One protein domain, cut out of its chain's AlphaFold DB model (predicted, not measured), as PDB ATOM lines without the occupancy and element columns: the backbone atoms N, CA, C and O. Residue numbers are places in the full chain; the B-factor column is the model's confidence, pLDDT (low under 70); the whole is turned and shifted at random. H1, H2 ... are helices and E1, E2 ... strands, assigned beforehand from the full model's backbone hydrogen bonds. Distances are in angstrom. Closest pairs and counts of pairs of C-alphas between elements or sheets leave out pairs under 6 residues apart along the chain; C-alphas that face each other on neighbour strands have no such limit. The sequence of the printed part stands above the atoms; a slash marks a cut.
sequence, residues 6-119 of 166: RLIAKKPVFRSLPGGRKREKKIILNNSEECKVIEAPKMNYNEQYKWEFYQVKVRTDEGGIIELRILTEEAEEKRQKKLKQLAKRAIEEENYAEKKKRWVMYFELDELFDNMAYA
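What this domain is: This is residues 6 to 119 of the 166 residues of the protein "ATP-dependent DNA helicase dda" of Crocosphaera watsonii WH 0005 (UniProt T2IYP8). A strongly twisted sheet of six strands, E1, E4, E5, E6, E7 and E8, makes one end of the domain, and a long helical hairpin of H1 and H2 runs away from it and makes much of the length. A small hairpin of E2 and E3 lies at another side, and the loop residues 18 to 23 stick out from it. The printed part has 114 residues, with eight named strands and two named helices in the order E1 E2 E3 E4 E5 E6 E7 H1 H2 E8, and its class is mixed, helices and strands. The six-strand sheet is branched at E6, and its neighbour pairs are antiparallel. The whole is compact, with a radius of gyration of the C-alphas of 15.4 A and spans of 47 by 33 by 25 A.

How they stand to each other: E1, residues 6 to 9, has E4, residues 34 to 37, on one side (N 7 to O 35, 2.9 A) and E8, residues 116 to 118, on the other side (N 8 to O 117, 2.8 A). E2, residues 13 to 16, and E3, residues 25 to 29, form a hairpin, with N 13 and O 29 at 2.8 A. E6, residues 51 to 60, bends by 51 degrees at residue 57. Its pairing is staggered: residues 58 to 60 pair with E4 (N 36 to O 59, 2.8 A), residues 51 to 55 with E5, residues 42 to 46 (N 44 to O 53, 2.8 A), and residues 53 to 59 with E7, residues 65 to 71 (N 56 to O 68, 2.9 A). E4 and E5 lie on one side of E6, and E7 on the other side. E5, E6 and E7 are a meander, each strand the antiparallel neighbour of the one before. H1, residues 73 to 92, only grazes this sheet with its residues 73 to 79; the closest C-alphas of H1 and E6 are those of Ala 75 and Trp 51, 5.4 A apart. With its residues 83 to 91 alone H1 touches H2, residues 96 to 112, at a shallow tilt of 13 degrees, opposite ways, closest at the C-alphas of Ala 90 and Lys 99, 5.2 A. H2 is not on the six-strand sheet, but only just, with 4 pairs of C-alphas within 10 A. In H1 and H2 every O i to N i+4 pair is within hydrogen-bond range.

Where its parts are: E1 begins at C-alpha 6 (25.966, 29.356, -8.823). E6 is 26.2 A long and E7 19.4 A. H1 is 28.9 A long from C-alpha 73 (20.144, 13.798, -2.972), and H2 is 24.3 A long. E8 ends at C-alpha 118 (25.059, 23.396, -9.713).

The domain as a whole: The two C-alphas farthest apart are those of Ile 38 and Glu 94, 47.3 A. The printed part has no cut, and its links are tight but for the short one from E2 to E3. Mean pLDDT of the printed part is 86.1, and residues 17 to 24 are under 70.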
ATOM      1  N   ARG A   6      26.923  29.148  -7.737       86.69
ATOM      2  CA  ARG A   6      25.966  29.356  -8.823       86.69
ATOM      3  C   ARG A   6      25.080  28.132  -8.989       86.69
ATOM      4  O   ARG A   6      25.567  27.009  -9.139       86.69
ATOM      5  N   LEU A   7      23.776  28.369  -9.003       89.06
ATOM      6  CA  LEU A   7      22.751  27.362  -9.219       89.06
ATOM      7  C   LEU A   7      21.955  27.694 -10.479       89.06
ATOM      8  O   LEU A   7      21.699  28.858 -10.766       89.06
ATOM      9  N   ILE A   8      21.525  26.665 -11.200       88.75
ATOM     10  CA  ILE A   8      20.692  26.769 -12.396       88.75
ATOM     11  C   ILE A   8      19.386  25.999 -12.197       88.75
ATOM     12  O   ILE A   8      19.388  24.870 -11.690       88.75
ATOM     13  N   ALA A   9      18.264  26.593 -12.597       88.62
ATOM     14  CA  ALA A   9      16.971  25.920 -12.547       88.62
ATOM     15  C   ALA A   9      16.893  24.820 -13.612       88.62
ATOM     16  O   ALA A   9      17.102  25.080 -14.797       88.62
ATOM     17  N   LYS A  10      16.534  23.589 -13.224       85.94
ATOM     18  CA  LYS A  10      16.197  22.516 -14.185       85.94
ATOM     19  C   LYS A  10      14.730  22.546 -14.622       85.94
ATOM     20  O   LYS A  10      14.347  21.815 -15.536       85.94
ATOM     21  N   LYS A  11      13.903  23.311 -13.911       85.75
ATOM     22  CA  LYS A  11      12.477  23.526 -14.156       85.75
ATOM     23  C   LYS A  11      12.111  24.949 -13.715       85.75
ATOM     24  O   LYS A  11      12.779  25.471 -12.824       85.75
ATOM     25  N   PRO A  12      11.048  25.552 -14.277       86.31
ATOM     26  CA  PRO A  12      10.554  26.836 -13.802       86.31
ATOM     27  C   PRO A  12      10.130  26.756 -12.333       86.31
ATOM     28  O   PRO A  12       9.460  25.804 -11.926       86.31
ATOM     29  N   VAL A  13      10.502  27.767 -11.551       85.75
ATOM     30  CA  VAL A  13      10.125  27.890 -10.142       85.75
ATOM     31  C   VAL A  13       8.893  28.774 -10.031       85.75
ATOM     32  O   VAL A  13       8.909  29.956 -10.386       85.75
ATOM     33  N   PHE A  14       7.827  28.190  -9.495       85.00
ATOM     34  CA  PHE A  14       6.563  28.870  -9.256       85.00
ATOM     35  C   PHE A  14       6.454  29.304  -7.796       85.00
ATOM     36  O   PHE A  14       6.835  28.577  -6.872       85.00
ATOM     37  N   ARG A  15       5.877  30.485  -7.572       82.31
ATOM     38  CA  ARG A  15       5.465  30.940  -6.241       82.31
ATOM     39  C   ARG A  15       4.105  31.617  -6.303       82.31
ATOM     40  O   ARG A  15       3.743  32.238  -7.304       82.31
ATOM     41  N   SER A  16       3.357  31.497  -5.214       71.75
ATOM     42  CA  SER A  16       2.097  32.212  -5.023       71.75
ATOM     43  C   SER A  16       2.363  33.661  -4.619       71.75
ATOM     44  O   SER A  16       3.225  33.923  -3.780       71.75
ATOM     45  N   LEU A  17       1.617  34.598  -5.202       61.56
ATOM     46  CA  LEU A  17       1.681  36.014  -4.830       61.56
ATOM     47  C   LEU A  17       1.085  36.235  -3.425       61.56
ATOM     48  O   LEU A  17       0.027  35.668  -3.126       61.56
ATOM     49  N   PRO A  18       1.700  37.076  -2.570       49.88
ATOM     50  CA  PRO A  18       1.081  37.481  -1.312       49.88
ATOM     51  C   PRO A  18      -0.205  38.271  -1.611       49.88
ATOM     52  O   PRO A  18      -0.157  39.336  -2.216       49.88
ATOM     53  N   GLY A  19      -1.364  37.719  -1.234       54.34
ATOM     54  CA  GLY A  19      -2.687  38.334  -1.442       54.34
ATOM     55  C   GLY A  19      -3.437  37.911  -2.714       54.34
ATOM     56  O   GLY A  19      -4.589  38.303  -2.892       54.34
ATOM     57  N   GLY A  20      -2.838  37.084  -3.578       50.66
ATOM     58  CA  GLY A  20      -3.518  36.529  -4.754       50.66
ATOM     59  C   GLY A  20      -4.496  35.404  -4.394       50.66
ATOM     60  O   GLY A  20      -4.323  34.694  -3.398       50.66
ATOM     61  N   ARG A  21      -5.524  35.172  -5.227       52.25
ATOM     62  CA  ARG A  21      -6.317  33.926  -5.151       52.25
ATOM     63  C   ARG A  21      -5.336  32.748  -5.219       52.25
ATOM     64  O   ARG A  21      -4.441  32.779  -6.055       52.25
ATOM     65  N   LYS A  22      -5.533  31.683  -4.419       53.62
ATOM     66  CA  LYS A  22      -4.677  30.464  -4.306       53.62
ATOM     67  C   LYS A  22      -4.170  29.835  -5.629       53.62
ATOM     68  O   LYS A  22      -3.351  28.924  -5.586       53.62
ATOM     69  N   ARG A  23      -4.668  30.264  -6.793       53.19
ATOM     70  CA  ARG A  23      -4.335  29.758  -8.131       53.19
ATOM     71  C   ARG A  23      -3.445  30.673  -8.981       53.19
ATOM     72  O   ARG A  23      -2.965  30.200 -10.003       53.19
ATOM     73  N   GLU A  24      -3.198  31.925  -8.597       59.38
ATOM     74  CA  GLU A  24      -2.277  32.795  -9.343       59.38
ATOM     75  C   GLU A  24      -0.836  32.550  -8.886       59.38
ATOM     76  O   GLU A  24      -0.406  32.975  -7.810       59.38
ATOM     77  N   LYS A  25      -0.102  31.796  -9.708       71.50
ATOM     78  CA  LYS A  25       1.322  31.515  -9.525       71.50
ATOM     79  C   LYS A  25       2.113  32.340 -10.530       71.50
ATOM     80  O   LYS A  25       1.798  32.321 -11.718       71.50
ATOM     81  N   LYS A  26       3.146  33.038 -10.063       80.25
ATOM     82  CA  LYS A  26       4.109  33.723 -10.930       80.25
ATOM     83  C   LYS A  26       5.362  32.862 -11.047       80.25
ATOM     84  O   LYS A  26       5.806  32.274 -10.058       80.25
ATOM     85  N   ILE A  27       5.908  32.781 -12.257       82.00
ATOM     86  CA  ILE A  27       7.237  32.214 -12.483       82.00
ATOM     87  C   ILE A  27       8.236  33.234 -11.939       82.00
ATOM     88  O   ILE A  27       8.240  34.377 -12.393       82.00
ATOM     89  N   ILE A  28       9.007  32.845 -10.925       83.38
ATOM     90  CA  ILE A  28      10.054  33.710 -10.355       83.38
ATOM     91  C   ILE A  28      11.434  33.332 -10.902       83.38
ATOM     92  O   ILE A  28      12.309  34.182 -10.978       83.38
ATOM     93  N   LEU A  29      11.617  32.079 -11.319       84.62
ATOM     94  CA  LEU A  29      12.836  31.623 -11.976       84.62
ATOM     95  C   LEU A  29      12.445  30.791 -13.197       84.62
ATOM     96  O   LEU A  29      11.671  29.837 -13.066       84.62
ATOM     97  N   ASN A  30      12.938  31.141 -14.378       84.81
ATOM     98  CA  ASN A  30      12.708  30.355 -15.583       84.81
ATOM     99  C   ASN A  30      13.608  29.116 -15.619       84.81
ATOM    100  O   ASN A  30      14.593  28.995 -14.893       84.81
ATOM    101  N   ASN A  31      13.264  28.164 -16.489       84.44
ATOM    102  CA  ASN A  31      14.158  27.045 -16.764       84.44
ATOM    103  C   ASN A  31      15.475  27.556 -17.367       84.44
ATOM    104  O   ASN A  31      15.449  28.439 -18.222       84.44
ATOM    105  N   SER A  32      16.595  26.968 -16.952       81.00
ATOM    106  CA  SER A  32      17.951  27.381 -17.329       81.00
ATOM    107  C   SER A  32      18.363  28.781 -16.859       81.00
ATOM    108  O   SER A  32      19.421  29.258 -17.259       81.00
ATOM    109  N   GLU A  33      17.569  29.433 -16.009       83.38
ATOM    110  CA  GLU A  33      17.963  30.694 -15.390       83.38
ATOM    111  C   GLU A  33      18.900  30.424 -14.208       83.38
ATOM    112  O   GLU A  33      18.712  29.473 -13.433       83.38
ATOM    113  N   GLU A  34      19.948  31.238 -14.110       86.38
ATOM    114  CA  GLU A  34      20.969  31.132 -13.079       86.38
ATOM    115  C   GLU A  34      20.661  32.047 -11.893       86.38
ATOM    116  O   GLU A  34      20.049  33.109 -12.003       86.38
ATOM    117  N   CYS A  35      21.117  31.623 -10.725       88.62
ATOM    118  CA  CYS A  35      21.046  32.407  -9.509       88.62
ATOM    119  C   CYS A  35      22.262  32.120  -8.630       88.62
ATOM    120  O   CYS A  35      22.908  31.073  -8.728       88.62
ATOM    121  N   LYS A  36      22.588  33.075  -7.765       89.69
ATOM    122  CA  LYS A  36      23.757  33.023  -6.891       89.69
ATOM    123  C   LYS A  36      23.336  32.882  -5.438       89.69
ATOM    124  O   LYS A  36      22.486  33.640  -4.974       89.69
ATOM    125  N   VAL A  37      23.938  31.950  -4.709       91.31
ATOM    126  CA  VAL A  37      23.677  31.746  -3.279       91.31
ATOM    127  C   VAL A  37      24.242  32.915  -2.471       91.31
ATOM    128  O   VAL A  37      25.437  33.196  -2.544       91.31
ATOM    129  N   ILE A  38      23.386  33.589  -1.695       91.56
ATOM    130  CA  ILE A  38      23.766  34.772  -0.898       91.56
ATOM    131  C   ILE A  38      23.965  34.478   0.592       91.56
ATOM    132  O   ILE A  38      24.676  35.212   1.269       91.56
ATOM    133  N   GLU A  39      23.346  33.420   1.116       90.81
ATOM    134  CA  GLU A  39      23.443  33.020   2.523       90.81
ATOM    135  C   GLU A  39      23.723  31.518   2.629       90.81
ATOM    136  O   GLU A  39      23.398  30.748   1.722       90.81
ATOM    137  N   ALA A  40      24.309  31.095   3.752       89.69
ATOM    138  CA  ALA A  40      24.558  29.684   4.009       89.69
ATOM    139  C   ALA A  40      23.229  28.897   4.012       89.69
ATOM    140  O   ALA A  40      22.266  29.329   4.660       89.69
ATOM    141  N   PRO A  41      23.156  27.757   3.301       90.44
ATOM    142  CA  PRO A  41      21.936  26.968   3.220       90.44
ATOM    143  C   PRO A  41      21.551  26.443   4.604       90.44
ATOM    144  O   PRO A  41      22.380  25.891   5.328       90.44
ATOM    145  N   LYS A  42      20.275  26.589   4.967       92.38
ATOM    146  CA  LYS A  42      19.732  26.049   6.218       92.38
ATOM    147  C   LYS A  42      19.093  24.702   5.945       92.38
ATOM    148  O   LYS A  42      18.254  24.593   5.056       92.38
ATOM    149  N   MET A  43      19.487  23.680   6.694       92.44
ATOM    150  CA  MET A  43      18.869  22.366   6.570       92.44
ATOM    151  C   MET A  43      17.564  22.334   7.357       92.44
ATOM    152  O   MET A  43      17.539  22.648   8.543       92.44
ATOM    153  N   ASN A  44      16.495  21.952   6.674       92.69
ATOM    154  CA  ASN A  44      15.154  21.823   7.212       92.69
ATOM    155  C   ASN A  44      14.603  20.434   6.900       92.69
ATOM    156  O   ASN A  44      15.103  19.705   6.041       92.69
ATOM    157  N   TYR A  45      13.517  20.092   7.580       91.44
ATOM    158  CA  TYR A  45      12.842  18.819   7.423       91.44
ATOM    159  C   TYR A  45      11.357  19.033   7.151       91.44
ATOM    160  O   TYR A  45      10.697  19.852   7.790       91.44
ATOM    161  N   ASN A  46      10.829  18.309   6.172       89.56
ATOM    162  CA  ASN A  46       9.414  18.318   5.848       89.56
ATOM    163  C   ASN A  46       8.710  17.177   6.596       89.56
ATOM    164  O   ASN A  46       8.908  16.008   6.264       89.56
ATOM    165  N   GLU A  47       7.858  17.512   7.565       86.56
ATOM    166  CA  GLU A  47       7.145  16.526   8.392       86.56
ATOM    167  C   GLU A  47       6.171  15.646   7.594       86.56
ATOM    168  O   GLU A  47       6.043  14.454   7.872       86.56
ATOM    169  N   GLN A  48       5.520  16.208   6.571       84.75
ATOM    170  CA  GLN A  48       4.523  15.504   5.760       84.75
ATOM    171  C   GLN A  48       5.145  14.357   4.954       84.75
ATOM    172  O   GLN A  48       4.565  13.274   4.864       84.75
ATOM    173  N   TYR A  49       6.322  14.586   4.363       85.12
ATOM    174  CA  TYR A  49       6.990  13.607   3.497       85.12
ATOM    175  C   TYR A  49       8.192  12.920   4.141       85.12
ATOM    176  O   TYR A  49       8.703  11.948   3.584       85.12
ATOM    177  N   LYS A  50       8.603  13.381   5.323       89.06
ATOM    178  CA  LYS A  50       9.791  12.916   6.039       89.06
ATOM    179  C   LYS A  50      11.077  13.079   5.225       89.06
ATOM    180  O   LYS A  50      11.891  12.159   5.132       89.06
ATOM    181  N   TRP A  51      11.213  14.231   4.574       92.38
ATOM    182  CA  TRP A  51      12.309  14.541   3.657       92.38
ATOM    183  C   TRP A  51      13.097  15.754   4.123       92.38
ATOM    184  O   TRP A  51      12.519  16.765   4.520       92.38
ATOM    185  N   GLU A  52      14.414  15.654   4.022       91.69
ATOM    186  CA  GLU A  52      15.337  16.744   4.314       91.69
ATOM    187  C   GLU A  52      15.525  17.623   3.080       91.69
ATOM    188  O   GLU A  52      15.635  17.137   1.950       91.69
ATOM    189  N   PHE A  53      15.550  18.933   3.294       93.62
ATOM    190  CA  PHE A  53      15.763  19.908   2.237       93.62
ATOM    191  C   PHE A  53      16.563  21.103   2.746       93.62
ATOM    192  O   PHE A  53      16.481  21.496   3.906       93.62
ATOM    193  N   TYR A  54      17.312  21.722   1.847       92.62
ATOM    194  CA  TYR A  54      18.000  22.976   2.072       92.62
ATOM    195  C   TYR A  54      17.082  24.146   1.728       92.62
ATOM    196  O   TYR A  54      16.571  24.247   0.612       92.62
ATOM    197  N   GLN A  55      16.899  25.054   2.680       92.94
ATOM    198  CA  GLN A  55      16.372  26.385   2.429       92.94
ATOM    199  C   GLN A  55      17.538  27.299   2.054       92.94
ATOM    200  O   GLN A  55      18.439  27.543   2.860       92.94
ATOM    201  N   VAL A  56      17.533  27.770   0.810       92.75
ATOM    202  CA  VAL A  56      18.643  28.512   0.211       92.75
ATOM    203  C   VAL A  56      18.139  29.854  -0.282       92.75
ATOM    204  O   VAL A  56      17.255  29.911  -1.134       92.75
ATOM    205  N   LYS A  57      18.706  30.943   0.232       92.31
ATOM    206  CA  LYS A  57      18.469  32.271  -0.329       92.31
ATOM    207  C   LYS A  57      19.407  32.502  -1.498       92.31
ATOM    208  O   LYS A  57      20.627  32.381  -1.360       92.31
ATOM    209  N   VAL A  58      18.827  32.869  -2.628       91.31
ATOM    210  CA  VAL A  58      19.549  33.159  -3.859       91.31
ATOM    211  C   VAL A  58      19.190  34.540  -4.384       91.31
ATOM    212  O   VAL A  58      18.095  35.047  -4.146       91.31
ATOM    213  N   ARG A  59      20.122  35.138  -5.117       90.62
ATOM    214  CA  ARG A  59      19.918  36.346  -5.911       90.62
ATOM    215  C   ARG A  59      19.899  35.964  -7.389       90.62
ATOM    216  O   ARG A  59      20.835  35.307  -7.846       90.62
ATOM    217  N   THR A  60      18.851  36.342  -8.111       86.31
ATOM    218  CA  THR A  60      18.787  36.202  -9.574       86.31
ATOM    219  C   THR A  60      19.659  37.248 -10.253       86.31
ATOM    220  O   THR A  60      20.010  38.264  -9.645       86.31
ATOM    221  N   ASP A  61      19.986  37.029 -11.526       76.62
ATOM    222  CA  ASP A  61      20.746  38.005 -12.314       76.62
ATOM    223  C   ASP A  61      19.982  39.337 -12.490       76.62
ATOM    224  O   ASP A  61      20.602  40.394 -12.582       76.62
ATOM    225  N   GLU A  62      18.643  39.323 -12.420       77.25
ATOM    226  CA  GLU A  62      17.793  40.529 -12.392       77.25
ATOM    227  C   GLU A  62      17.815  41.274 -11.038       77.25
ATOM    228  O   GLU A  62      17.166  42.306 -10.870       77.25
ATOM    229  N   GLY A  63      18.543  40.759 -10.041       78.94
ATOM    230  CA  GLY A  63      18.659  41.347  -8.703       78.94
ATOM    231  C   GLY A  63      17.552  40.943  -7.722       78.94
ATOM    232  O   GLY A  63      17.572  41.384  -6.571       78.94
ATOM    233  N   GLY A  64      16.615  40.081  -8.129       84.31
ATOM    234  CA  GLY A  64      15.565  39.551  -7.261       84.31
ATOM    235  C   GLY A  64      16.120  38.583  -6.214       84.31
ATOM    236  O   GLY A  64      16.955  37.738  -6.524       84.31
ATOM    237  N   ILE A  65      15.660  38.685  -4.963       88.44
ATOM    238  CA  ILE A  65      16.021  37.738  -3.896       88.44
ATOM    239  C   ILE A  65      14.906  36.704  -3.754       88.44
ATOM    240  O   ILE A  65      13.742  37.061  -3.569       88.44
ATOM    241  N   ILE A  66      15.266  35.424  -3.830       88.69
ATOM    242  CA  ILE A  66      14.336  34.294  -3.786       88.69
ATOM    243  C   ILE A  66      14.800  33.301  -2.726       88.69
ATOM    244  O   ILE A  66      15.989  33.021  -2.594       88.69
ATOM    245  N   GLU A  67      13.850  32.720  -2.000       90.31
ATOM    246  CA  GLU A  67      14.099  31.546  -1.164       90.31
ATOM    247  C   GLU A  67      13.721  30.269  -1.910       90.31
ATOM    248  O   GLU A  67      12.559  30.081  -2.284       90.31
ATOM    249  N   LEU A  68      14.699  29.390  -2.107       91.06
ATOM    250  CA  LEU A  68      14.559  28.079  -2.727       91.06
ATOM    251  C   LEU A  68      14.514  26.972  -1.670       91.06
ATOM    252  O   LEU A  68      15.118  27.084  -0.603       91.06
ATOM    253  N   ARG A  69      13.807  25.888  -1.986       92.75
ATOM    254  CA  ARG A  69      13.693  24.666  -1.182       92.75
ATOM    255  C   ARG A  69      14.223  23.497  -1.996       92.75
ATOM    256  O   ARG A  69      13.490  22.922  -2.793       92.75
ATOM    257  N   ILE A  70      15.487  23.152  -1.806       92.25
ATOM    258  CA  ILE A  70      16.188  22.152  -2.615       92.25
ATOM    259  C   ILE A  70      16.313  20.869  -1.797       92.25
ATOM    260  O   ILE A  70      16.869  20.900  -0.704       92.25
ATOM    261  N   LEU A  71      15.800  19.745  -2.290       92.75
ATOM    262  CA  LEU A  71      15.915  18.462  -1.587       92.75
ATOM    263  C   LEU A  71      17.371  17.981  -1.519       92.75
ATOM    264  O   LEU A  71      18.175  18.276  -2.406       92.75
ATOM    265  N   THR A  72      17.701  17.221  -0.473       90.81
ATOM    266  CA  THR A  72      18.946  16.437  -0.449       90.81
ATOM    267  C   THR A  72      18.905  15.352  -1.526       90.81
ATOM    268  O   THR A  72      17.830  14.967  -1.986       90.81
ATOM    269  N   GLU A  73      20.063  14.833  -1.932       88.19
ATOM    270  CA  GLU A  73      20.144  13.798  -2.972       88.19
ATOM    271  C   GLU A  73      19.324  12.549  -2.603       88.19
ATOM    272  O   GLU A  73      18.491  12.087  -3.386       88.19
ATOM    273  N   GLU A  74      19.440  12.084  -1.355       89.56
ATOM    274  CA  GLU A  74      18.653  10.959  -0.840       89.56
ATOM    275  C   GLU A  74      17.139  11.228  -0.850       89.56
ATOM    276  O   GLU A  74      16.324  10.340  -1.128       89.56
ATOM    277  N   ALA A  75      16.735  12.454  -0.512       90.94
ATOM    278  CA  ALA A  75      15.331  12.837  -0.486       90.94
ATOM    279  C   ALA A  75      14.765  13.030  -1.901       90.94
ATOM    280  O   ALA A  75      13.610  12.679  -2.158       90.94
ATOM    281  N   GLU A  76      15.578  13.511  -2.839       89.25
ATOM    282  CA  GLU A  76      15.219  13.658  -4.246       89.25
ATOM    283  C   GLU A  76      14.974  12.290  -4.902       89.25
ATOM    284  O   GLU A  76      13.988  12.120  -5.622       89.25
ATOM    285  N   GLU A  77      15.765  11.260  -4.583       90.75
ATOM    286  CA  GLU A  77      15.470   9.896  -5.041       90.75
ATOM    287  C   GLU A  77      14.113   9.388  -4.535       90.75
ATOM    288  O   GLU A  77      13.323   8.795  -5.288       90.75
ATOM    289  N   LYS A  78      13.815   9.620  -3.248       91.62
ATOM    290  CA  LYS A  78      12.526   9.252  -2.640       91.62
ATOM    291  C   LYS A  78      11.380   9.999  -3.321       91.62
ATOM    292  O   LYS A  78      10.363   9.378  -3.655       91.62
ATOM    293  N   ARG A  79      11.556  11.294  -3.602       91.00
ATOM    294  CA  ARG A  79      10.605  12.111  -4.366       91.00
ATOM    295  C   ARG A  79      10.371  11.542  -5.756       91.00
ATOM    296  O   ARG A  79       9.217  11.350  -6.131       91.00
ATOM    297  N   GLN A  80      11.419  11.221  -6.507       90.75
ATOM    298  CA  GLN A  80      11.280  10.679  -7.860       90.75
ATOM    299  C   GLN A  80      10.518   9.351  -7.870       90.75
ATOM    300  O   GLN A  80       9.637   9.147  -8.710       90.75
ATOM    301  N   LYS A  81      10.795   8.458  -6.910       93.00
ATOM    302  CA  LYS A  81      10.035   7.210  -6.732       93.00
ATOM    303  C   LYS A  81       8.557   7.504  -6.449       93.00
ATOM    304  O   LYS A  81       7.686   6.901  -7.079       93.00
ATOM    305  N   LYS A  82       8.262   8.465  -5.566       92.12
ATOM    306  CA  LYS A  82       6.889   8.865  -5.216       92.12
ATOM    307  C   LYS A  82       6.141   9.495  -6.396       92.12
ATOM    308  O   LYS A  82       5.006   9.107  -6.665       92.12
ATOM    309  N   LEU A  83       6.778  10.401  -7.134       92.12
ATOM    310  CA  LEU A  83       6.211  11.037  -8.327       92.12
ATOM    311  C   LEU A  83       5.890  10.004  -9.410       92.12
ATOM    312  O   LEU A  83       4.791  10.026  -9.962       92.12
ATOM    313  N   LYS A  84       6.786   9.040  -9.656       93.56
ATOM    314  CA  LYS A  84       6.522   7.925 -10.583       93.56
ATOM    315  C   LYS A  84       5.308   7.097 -10.151       93.56
ATOM    316  O   LYS A  84       4.494   6.734 -10.995       93.56
ATOM    317  N   GLN A  85       5.158   6.813  -8.856       92.75
ATOM    318  CA  GLN A  85       3.991   6.090  -8.333       92.75
ATOM    319  C   GLN A  85       2.689   6.879  -8.517       92.75
ATOM    320  O   GLN A  85       1.688   6.306  -8.941       92.75
ATOM    321  N   LEU A  86       2.696   8.183  -8.221       91.31
ATOM    322  CA  LEU A  86       1.532   9.054  -8.411       91.31
ATOM    323  C   LEU A  86       1.144   9.163  -9.888       91.31
ATOM    324  O   LEU A  86      -0.036   9.046 -10.209       91.31
ATOM    325  N   ALA A  87       2.125   9.311 -10.780       91.44
ATOM    326  CA  ALA A  87       1.896   9.367 -12.219       91.44
ATOM    327  C   ALA A  87       1.277   8.065 -12.748       91.44
ATOM    328  O   ALA A  87       0.264   8.119 -13.439       91.44
ATOM    329  N   LYS A  88       1.816   6.893 -12.372       92.88
ATOM    330  CA  LYS A  88       1.241   5.589 -12.755       92.88
ATOM    331  C   LYS A  88      -0.215   5.462 -12.313       92.88
ATOM    332  O   LYS A  88      -1.091   5.230 -13.137       92.88
ATOM    333  N   ARG A  89      -0.481   5.752 -11.037       89.81
ATOM    334  CA  ARG A  89      -1.835   5.754 -10.469       89.81
ATOM    335  C   ARG A  89      -2.775   6.724 -11.183       89.81
ATOM    336  O   ARG A  89      -3.962   6.442 -11.286       89.81
ATOM    337  N   ALA A  90      -2.294   7.883 -11.623       90.44
ATOM    338  CA  ALA A  90      -3.112   8.846 -12.355       90.44
ATOM    339  C   ALA A  90      -3.401   8.397 -13.798       90.44
ATOM    340  O   ALA A  90      -4.442   8.746 -14.349       90.44
ATOM    341  N   ILE A  91      -2.490   7.645 -14.419       91.00
ATOM    342  CA  ILE A  91      -2.661   7.107 -15.775       91.00
ATOM    343  C   ILE A  91      -3.647   5.934 -15.776       91.00
ATOM    344  O   ILE A  91      -4.518   5.905 -16.640       91.00
ATOM    345  N   GLU A  92      -3.528   5.028 -14.802       90.88
ATOM    346  CA  GLU A  92      -4.380   3.837 -14.629       90.88
ATOM    347  C   GLU A  92      -5.833   4.171 -14.254       90.88
ATOM    348  O   GLU A  92      -6.718   3.339 -14.403       90.88
ATOM    349  N   GLU A  93      -6.095   5.379 -13.752       88.75
ATOM    350  CA  GLU A  93      -7.438   5.796 -13.353       88.75
ATOM    351  C   GLU A  93      -8.297   6.142 -14.580       88.75
ATOM    352  O   GLU A  93      -7.989   7.073 -15.333       88.75
ATOM    353  N   GLU A  94      -9.405   5.422 -14.757       84.69
ATOM    354  CA  GLU A  94     -10.371   5.664 -15.837       84.69
ATOM    355  C   GLU A  94     -11.345   6.800 -15.493       84.69
ATOM    356  O   GLU A  94     -11.763   7.560 -16.370       84.69
ATOM    357  N   ASN A  95     -11.675   6.974 -14.207       91.88
ATOM    358  CA  ASN A  95     -12.592   8.021 -13.776       91.88
ATOM    359  C   ASN A  95     -11.937   9.409 -13.880       91.88
ATOM    360  O   ASN A  95     -10.994   9.737 -13.158       91.88
ATOM    361  N   TYR A  96     -12.497  10.269 -14.734       86.00
ATOM    362  CA  TYR A  96     -11.985  11.616 -14.996       86.00
ATOM    363  C   TYR A  96     -11.849  12.489 -13.734       86.00
ATOM    364  O   TYR A  96     -10.859  13.214 -13.584       86.00
ATOM    365  N   ALA A  97     -12.812  12.423 -12.808       90.25
ATOM    366  CA  ALA A  97     -12.796  13.252 -11.603       90.25
ATOM    367  C   ALA A  97     -11.661  12.846 -10.647       90.25
ATOM    368  O   ALA A  97     -10.923  13.705 -10.157       90.25
ATOM    369  N   GLU A  98     -11.478  11.544 -10.429       89.50
ATOM    370  CA  GLU A  98     -10.406  11.007  -9.585       89.50
ATOM    371  C   GLU A  98      -9.036  11.157 -10.248       89.50
ATOM    372  O   GLU A  98      -8.074  11.579  -9.602       89.50
ATOM    373  N   LYS A  99      -8.953  10.948 -11.565       90.19
ATOM    374  CA  LYS A  99      -7.750  11.214 -12.358       90.19
ATOM    375  C   LYS A  99      -7.274  12.650 -12.184       90.19
ATOM    376  O   LYS A  99      -6.095  12.885 -11.914       90.19
ATOM    377  N   LYS A 100      -8.190  13.619 -12.269       90.31
ATOM    378  CA  LYS A 100      -7.878  15.034 -12.034       90.31
ATOM    379  C   LYS A 100      -7.329  15.265 -10.624       90.31
ATOM    380  O   LYS A 100      -6.316  15.946 -10.488       90.31
ATOM    381  N   LYS A 101      -7.941  14.682  -9.586       90.19
ATOM    382  CA  LYS A 101      -7.439  14.786  -8.201       90.19
ATOM    383  C   LYS A 101      -6.030  14.201  -8.056       90.19
ATOM    384  O   LYS A 101      -5.180  14.828  -7.430       90.19
ATOM    385  N   ARG A 102      -5.752  13.046  -8.670       90.19
ATOM    386  CA  ARG A 102      -4.421  12.411  -8.641       90.19
ATOM    387  C   ARG A 102      -3.354  13.271  -9.318       90.19
ATOM    388  O   ARG A 102      -2.261  13.414  -8.777       90.19
ATOM    389  N   TRP A 103      -3.679  13.895 -10.452       90.19
ATOM    390  CA  TRP A 103      -2.776  14.850 -11.101       90.19
ATOM    391  C   TRP A 103      -2.519  16.088 -10.245       90.19
ATOM    392  O   TRP A 103      -1.377  16.527 -10.163       90.19
ATOM    393  N   VAL A 104      -3.536  16.616  -9.558       90.25
ATOM    394  CA  VAL A 104      -3.343  17.730  -8.615       90.25
ATOM    395  C   VAL A 104      -2.337  17.347  -7.527       90.25
ATOM    396  O   VAL A 104      -1.383  18.088  -7.323       90.25
ATOM    397  N   MET A 105      -2.462  16.162  -6.917       88.50
ATOM    398  CA  MET A 105      -1.490  15.685  -5.918       88.50
ATOM    399  C   MET A 105      -0.072  15.546  -6.490       88.50
ATOM    400  O   MET A 105       0.906  15.850  -5.809       88.50
ATOM    401  N   TYR A 106       0.055  15.082  -7.738       91.38
ATOM    402  CA  TYR A 106       1.344  14.990  -8.423       91.38
ATOM    403  C   TYR A 106       1.994  16.370  -8.586       91.38
ATOM    404  O   TYR A 106       3.155  16.542  -8.218       91.38
ATOM    405  N   PHE A 107       1.252  17.354  -9.104       88.25
ATOM    406  CA  PHE A 107       1.780  18.699  -9.337       88.25
ATOM    407  C   PHE A 107       2.057  19.447  -8.034       88.25
ATOM    408  O   PHE A 107       3.078  20.117  -7.931       88.25
ATOM    409  N   GLU A 108       1.216  19.286  -7.011       88.06
ATOM    410  CA  GLU A 108       1.473  19.862  -5.686       88.06
ATOM    411  C   GLU A 108       2.781  19.338  -5.083       88.06
ATOM    412  O   GLU A 108       3.546  20.119  -4.521       88.06
ATOM    413  N   LEU A 109       3.076  18.044  -5.242       89.38
ATOM    414  CA  LEU A 109       4.341  17.464  -4.791       89.38
ATOM    415  C   LEU A 109       5.538  17.923  -5.639       89.38
ATOM    416  O   LEU A 109       6.601  18.198  -5.085       89.38
ATOM    417  N   ASP A 110       5.390  17.988  -6.967       88.69
ATOM    418  CA  ASP A 110       6.470  18.417  -7.871       88.69
ATOM    419  C   ASP A 110       6.822  19.904  -7.689       88.69
ATOM    420  O   ASP A 110       7.976  20.296  -7.837       88.69
ATOM    421  N   GLU A 111       5.859  20.741  -7.318       87.12
ATOM    422  CA  GLU A 111       6.093  22.169  -7.091       87.12
ATOM    423  C   GLU A 111       6.530  22.511  -5.658       87.12
ATOM    424  O   GLU A 111       6.970  23.630  -5.400       87.12
ATOM    425  N   LEU A 112       6.420  21.574  -4.709       88.44
ATOM    426  CA  LEU A 112       6.738  21.832  -3.300       88.44
ATOM    427  C   LEU A 112       8.231  22.109  -3.059       88.44
ATOM    428  O   LEU A 112       8.579  22.843  -2.127       88.44
ATOM    429  N   PHE A 113       9.093  21.513  -3.885       91.25
ATOM    430  CA  PHE A 113      10.546  21.648  -3.809       91.25
ATOM    431  C   PHE A 113      11.133  21.985  -5.181       91.25
ATOM    432  O   PHE A 113      10.773  21.384  -6.199       91.25
ATOM    433  N   ASP A 114      12.091  22.903  -5.189       92.25
ATOM    434  CA  ASP A 114      12.685  23.472  -6.391       92.25
ATOM    435  C   ASP A 114      13.820  22.585  -6.913       92.25
ATOM    436  O   ASP A 114      14.728  22.192  -6.176       92.25
ATOM    437  N   ASN A 115      13.775  22.272  -8.209       89.62
ATOM    438  CA  ASN A 115      14.767  21.418  -8.854       89.62
ATOM    439  C   ASN A 115      15.921  22.257  -9.412       89.62
ATOM    440  O   ASN A 115      15.851  22.775 -10.532       89.62
ATOM    441  N   MET A 116      16.982  22.361  -8.618       89.56
ATOM    442  CA  MET A 116      18.184  23.124  -8.938       89.56
ATOM    443  C   MET A 116      19.368  22.198  -9.208       89.56
ATOM    444  O   MET A 116      19.490  21.120  -8.626       89.56
ATOM    445  N   ALA A 117      20.265  22.625 -10.090       86.38
ATOM    446  CA  ALA A 117      21.585  22.029 -10.263       86.38
ATOM    447  C   ALA A 117      22.668  23.054  -9.950       86.38
ATOM    448  O   ALA A 117      22.445  24.254 -10.077       86.38
ATOM    449  N   TYR A 118      23.864  22.571  -9.635       86.31
ATOM    450  CA  TYR A 118      25.059  23.396  -9.713       86.31
ATOM    451  C   TYR A 118      25.311  23.842 -11.153       86.31
ATOM    452  O   TYR A 118      25.236  23.031 -12.076       86.31
ATOM    453  N   ALA A 119      25.632  25.120 -11.333       83.12
ATOM    454  CA  ALA A 119      25.919  25.709 -12.640       83.12
ATOM    455  C   ALA A 119      27.416  25.661 -13.008       83.12
ATOM    456  O   ALA A 119      27.839  26.336 -13.939       83.12
TER     457      ALA A 119